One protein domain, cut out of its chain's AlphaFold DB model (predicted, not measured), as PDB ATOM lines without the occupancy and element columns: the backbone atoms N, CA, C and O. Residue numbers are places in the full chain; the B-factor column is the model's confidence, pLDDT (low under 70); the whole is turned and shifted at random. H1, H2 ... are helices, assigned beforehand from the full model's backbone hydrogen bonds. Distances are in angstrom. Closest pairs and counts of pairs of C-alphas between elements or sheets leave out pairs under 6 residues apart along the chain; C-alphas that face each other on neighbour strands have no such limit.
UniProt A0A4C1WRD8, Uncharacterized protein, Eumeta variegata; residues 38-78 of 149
ATOM      1  N   GLY A  38     318.909  -9.731 270.849       57.72
ATOM      2  CA  GLY A  38     318.793 -10.921 271.682       57.72
ATOM      3  C   GLY A  38     319.961 -11.851 271.381       57.72
ATOM      4  O   GLY A  38     320.280 -12.076 270.211       57.72
ATOM      5  N   CYS A  39     320.644 -12.310 272.431       59.78
ATOM      6  CA  CYS A  39     321.741 -13.258 272.304       59.78
ATOM      7  C   CYS A  39     321.314 -14.348 271.311       59.78
ATOM      8  O   CYS A  39     320.297 -15.003 271.558       59.78
ATOM      9  N   PRO A  40     322.008 -14.502 270.167       72.44
ATOM     10  CA  PRO A  40     321.580 -15.443 269.147       72.44
ATOM     11  C   PRO A  40     321.511 -16.837 269.759       72.44
ATOM     12  O   PRO A  40     322.326 -17.198 270.613       72.44
ATOM     13  N   ALA A  41     320.514 -17.608 269.336       81.31
ATOM     14  CA  ALA A  41     320.352 -18.968 269.812       81.31
ATOM     15  C   ALA A  41     321.624 -19.791 269.502       81.31
ATOM     16  O   ALA A  41     322.278 -19.550 268.479       81.31
ATOM     17  N   PRO A  42     321.989 -20.767 270.350       84.88
ATOM     18  CA  PRO A  42     323.237 -21.520 270.204       84.88
ATOM     19  C   PRO A  42     323.367 -22.207 268.836       84.88
ATOM     20  O   PRO A  42     324.468 -22.286 268.292       84.88
ATOM     21  N   GLN A  43     322.255 -22.639 268.231       87.06
ATOM     22  CA  GLN A  43     322.252 -23.204 266.878       87.06
ATOM     23  C   GLN A  43     322.687 -22.194 265.804       87.06
ATOM     24  O   GLN A  43     323.430 -22.549 264.890       87.06
ATOM     25  N   THR A  44     322.291 -20.925 265.936       89.75
ATOM     26  CA  THR A  44     322.678 -19.856 265.006       89.75
ATOM     27  C   THR A  44     324.170 -19.563 265.124       89.75
ATOM     28  O   THR A  44     324.852 -19.394 264.116       89.75
ATOM     29  N   LEU A  45     324.701 -19.576 266.349       88.56
ATOM     30  CA  LEU A  45     326.137 -19.426 266.584       88.56
ATOM     31  C   LEU A  45     326.947 -20.584 266.022       88.56
ATOM     32  O   LEU A  45     328.004 -20.351 265.443       88.56
ATOM     33  N   LYS A  46     326.448 -21.816 266.150       89.12
ATOM     34  CA  LYS A  46     327.107 -22.987 265.569       89.12
ATOM     35  C   LYS A  46     327.209 -22.871 264.048       89.12
ATOM     36  O   LYS A  46     328.288 -23.075 263.507       89.12
ATOM     37  N   ALA A  47     326.129 -22.470 263.378       91.00
ATOM     38  CA  ALA A  47     326.134 -22.255 261.931       91.00
ATOM     39  C   ALA A  47     327.098 -21.125 261.503       91.00
ATOM     40  O   ALA A  47     327.835 -21.264 260.525       91.00
ATOM     41  N   ALA A  48     327.140 -20.019 262.252       89.25
ATOM     42  CA  ALA A  48     328.083 -18.925 262.001       89.25
ATOM     43  C   ALA A  48     329.551 -19.351 262.217       89.25
ATOM     44  O   ALA A  48     330.439 -18.983 261.448       89.25
ATOM     45  N   TRP A  49     329.806 -20.177 263.232       89.44
ATOM     46  CA  TRP A  49     331.124 -20.753 263.493       89.44
ATOM     47  C   TRP A  49     331.584 -21.686 262.368       89.44
ATOM     48  O   TRP A  49     332.710 -21.569 261.893       89.44
ATOM     49  N   ASP A  50     330.696 -22.567 261.895       92.75
ATOM     50  CA  ASP A  50     330.991 -23.516 260.811       92.75
ATOM     51  C   ASP A  50     331.283 -22.816 259.480       92.75
ATOM     52  O   ASP A  50     332.093 -23.288 258.687       92.75
ATOM     53  N   THR A  51     330.666 -21.655 259.257       93.69
ATOM     54  CA  THR A  51     330.917 -20.795 258.089       93.69
ATOM     55  C   THR A  51     332.096 -19.840 258.279       93.69
ATOM     56  O   THR A  51     332.330 -18.992 257.419       93.69
ATOM     57  N   GLN A  52     332.836 -19.951 259.392       88.00
ATOM     58  CA  GLN A  52     333.957 -19.073 259.756       88.00
ATOM     59  C   GLN A  52     333.594 -17.575 259.742       88.00
ATOM     60  O   GLN A  52     334.461 -16.716 259.601       88.00
ATOM     61  N   SER A  53     332.310 -17.247 259.916       87.88
ATOM     62  CA  SER A  53     331.811 -15.865 259.944       87.88
ATOM     63  C   SER A  53     331.872 -15.236 261.342       87.88
ATOM     64  O   SER A  53     331.538 -14.064 261.518       87.88
ATOM     65  N   LEU A  54     332.328 -15.999 262.343       88.06
ATOM     66  CA  LEU A  54     332.395 -15.615 263.749       88.06
ATOM     67  C   LEU A  54     333.835 -15.670 264.271       88.06
ATOM     68  O   LEU A  54     334.581 -16.601 263.975       88.06
ATOM     69  N   THR A  55     334.212 -14.714 265.118       90.25
ATOM     70  CA  THR A  55     335.509 -14.748 265.803       90.25
ATOM     71  C   THR A  55     335.426 -15.556 267.097       90.25
ATOM     72  O   THR A  55     334.406 -15.549 267.793       90.25
ATOM     73  N   THR A  56     336.529 -16.205 267.482       89.38
ATOM     74  CA  THR A  56     336.645 -16.906 268.775       89.38
ATOM     75  C   THR A  56     336.358 -15.976 269.951       89.38
ATOM     76  O   THR A  56     335.673 -16.359 270.894       89.38
ATOM     77  N   ALA A  57     336.835 -14.729 269.877       89.31
ATOM     78  CA  ALA A  57     336.611 -13.726 270.913       89.31
ATOM     79  C   ALA A  57     335.118 -13.425 271.110       89.31
ATOM     80  O   ALA A  57     334.650 -13.338 272.245       89.31
ATOM     81  N   TYR A  58     334.353 -13.321 270.018       87.94
ATOM     82  CA  TYR A  58     332.910 -13.126 270.100       87.94
ATOM     83  C   TYR A  58     332.211 -14.344 270.720       87.94
ATOM     84  O   TYR A  58     331.365 -14.171 271.597       87.94
ATOM     85  N   LEU A  59     332.590 -15.566 270.325       87.81
ATOM     86  CA  LEU A  59     332.016 -16.792 270.891       87.81
ATOM     87  C   LEU A  59     332.237 -16.880 272.405       87.81
ATOM     88  O   LEU A  59     331.303 -17.174 273.150       87.81
ATOM     89  N   LEU A  60     333.459 -16.591 272.860       89.00
ATOM     90  CA  LEU A  60     333.796 -16.576 274.283       89.00
ATOM     91  C   LEU A  60     333.001 -15.507 275.032       89.00
ATOM     92  O   LEU A  60     332.435 -15.792 276.083       89.00
ATOM     93  N   LYS A  61     332.890 -14.299 274.469       88.81
ATOM     94  CA  LYS A  61     332.095 -13.220 275.065       88.81
ATOM     95  C   LYS A  61     330.619 -13.603 275.194       88.81
ATOM     96  O   LYS A  61     330.023 -13.376 276.246       88.81
ATOM     97  N   TRP A  62     330.043 -14.211 274.158       90.19
ATOM     98  CA  TRP A  62     328.676 -14.723 274.209       90.19
ATOM     99  C   TRP A  62     328.524 -15.811 275.278       90.19
ATOM    100  O   TRP A  62     327.590 -15.750 276.070       90.19
ATOM    101  N   ALA A  63     329.459 -16.763 275.352       88.94
ATOM    102  CA  ALA A  63     329.410 -17.846 276.331       88.94
ATOM    103  C   ALA A  63     329.488 -17.325 277.776       88.94
ATOM    104  O   ALA A  63     328.745 -17.801 278.634       88.94
ATOM    105  N   CYS A  64     330.326 -16.317 278.034       88.44
ATOM    106  CA  CYS A  64     330.386 -15.639 279.329       88.44
ATOM    107  C   CYS A  64     329.058 -14.947 279.661       88.44
ATOM    108  O   CYS A  64     328.503 -15.183 280.729       88.44
ATOM    109  N   SER A  65     328.498 -14.171 278.730       87.81
ATOM    110  CA  SER A  65     327.218 -13.481 278.948       87.81
ATOM    111  C   SER A  65     326.046 -14.454 279.155       87.81
ATOM    112  O   SER A  65     325.168 -14.227 279.992       87.81
ATOM    113  N   ALA A  66     326.047 -15.577 278.431       87.19
ATOM    114  CA  ALA A  66     325.076 -16.647 278.611       87.19
ATOM    115  C   ALA A  66     325.221 -17.308 279.990       87.19
ATOM    116  O   ALA A  66     324.211 -17.557 280.645       87.19
ATOM    117  N   ARG A  67     326.455 -17.548 280.457       86.88
ATOM    118  CA  ARG A  67     326.720 -18.069 281.806       86.88
ATOM    119  C   ARG A  67     326.217 -17.110 282.882       86.88
ATOM    120  O   ARG A  67     325.452 -17.543 283.726       86.88
ATOM    121  N   GLU A  68     326.551 -15.826 282.807       87.38
ATOM    122  CA  GLU A  68     326.079 -14.820 283.774       87.38
ATOM    123  C   GLU A  68     324.548 -14.738 283.820       87.38
ATOM    124  O   GLU A  68     323.937 -14.607 284.882       87.38
ATOM    125  N   SER A  69     323.908 -14.839 282.652       87.12
ATOM    126  CA  SER A  69     322.451 -14.862 282.560       87.12
ATOM    127  C   SER A  69     321.862 -16.111 283.216       87.12
ATOM    128  O   SER A  69     320.849 -15.997 283.901       87.12
ATOM    129  N   LEU A  70     322.493 -17.276 283.033       87.06
ATOM    130  CA  LEU A  70     322.101 -18.519 283.699       87.06
ATOM    131  C   LEU A  70     322.293 -18.424 285.211       87.06
ATOM    132  O   LEU A  70     321.337 -18.691 285.927       87.06
ATOM    133  N   ASP A  71     323.446 -17.959 285.685       85.25
ATOM    134  CA  ASP A  71     323.733 -17.817 287.117       85.25
ATOM    135  C   ASP A  71     322.699 -16.904 287.794       85.25
ATOM    136  O   ASP A  71     322.198 -17.195 288.881       85.25
ATOM    137  N   ARG A  72     322.306 -15.812 287.124       86.44
ATOM    138  CA  ARG A  72     321.238 -14.927 287.604       86.44
ATOM    139  C   ARG A  72     319.887 -15.635 287.660       86.44
ATOM    140  O   ARG A  72     319.174 -15.483 288.646       86.44
ATOM    141  N   LEU A  73     319.519 -16.376 286.614       87.06
ATOM    142  CA  LEU A  73     318.253 -17.115 286.578       87.06
ATOM    143  C   LEU A  73     318.213 -18.197 287.664       87.06
ATOM    144  O   LEU A  73     317.219 -18.315 288.379       87.06
ATOM    145  N   GLU A  74     319.310 -18.927 287.835       88.19
ATOM    146  CA  GLU A  74     319.485 -19.939 288.874       88.19
ATOM    147  C   GLU A  74     319.394 -19.326 290.277       88.19
ATOM    148  O   GLU A  74     318.691 -19.869 291.132       88.19
ATOM    149  N   ALA A  75     320.000 -18.157 290.499       84.31
ATOM    150  CA  ALA A  75     319.879 -17.419 291.755       84.31
ATOM    151  C   ALA A  75     318.445 -16.935 292.023       84.31
ATOM    152  O   ALA A  75     317.986 -17.000 293.158       84.31
ATOM    153  N   THR A  76     317.715 -16.480 290.997       84.50
ATOM    154  CA  THR A  76     316.309 -16.061 291.163       84.50
ATOM    155  C   THR A  76     315.348 -17.229 291.378       84.50
ATOM    156  O   THR A  76     314.298 -17.044 291.985       84.50
ATOM    157  N   ALA A  77     315.685 -18.421 290.879       84.88
ATOM    158  CA  ALA A  77     314.867 -19.619 291.040       84.88
ATOM    159  C   ALA A  77     315.106 -20.326 292.388       84.88
ATOM    160  O   ALA A  77     314.244 -21.073 292.858       84.88
ATOM    161  N   ALA A  78     316.278 -20.130 292.998       83.88
ATOM    162  CA  ALA A  78     316.628 -20.752 294.264       83.88
ATOM    163  C   ALA A  78     315.984 -20.022 295.460       83.88
ATOM    164  O   ALA A  78     315.943 -18.791 295.490       83.88
TER     165      ALA A  78
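AT A GLANCE: This is residues 38 to 78 of the 149 residues of an uncharacterized protein of Eumeta variegata (UniProt A0A4C1WRD8). One long helix, H2, makes the length of a rod, and the short helix H1 is folded back loosely beside its first part, while residues 67 to 78, of which 67 to 77 belong to H2, stick out alone. The printed part has 41 residues, with two named helices in the order H1, H2 and no named strand, and is all helix. It is loose, with a radius of gyration of the C-alphas of 12.1 A, and spans 39 by 17 by 14 A.

HOW THE PARTS SIT: H2, residues 56 to 77, and H1, residues 42 to 50, are close but not clearly touching; their closest C-alphas, of Leu 45 and Leu 59, are 7.7 A apart. They run opposite ways at a shallow tilt of 11 degrees. In H1 and H2 every O i to N i+4 pair is within hydrogen-bond range.

IN THESE COORDINATES: H2 measures 31.3 A from C-alpha 56 at (336.645, -16.906, 268.775) to C-alpha 77 at (314.867, -19.619, 291.040). H1 measures 12.3 A and begins at C-alpha 42, (323.237, -21.520, 270.204).

THE WHOLE: The C-alphas farthest apart, of Thr 51 and Ala 78, are 38.9 A apart. The printed part has no cut, and the link from H1 to H2 is tight. Residues 38 to 39 have pLDDT under 70.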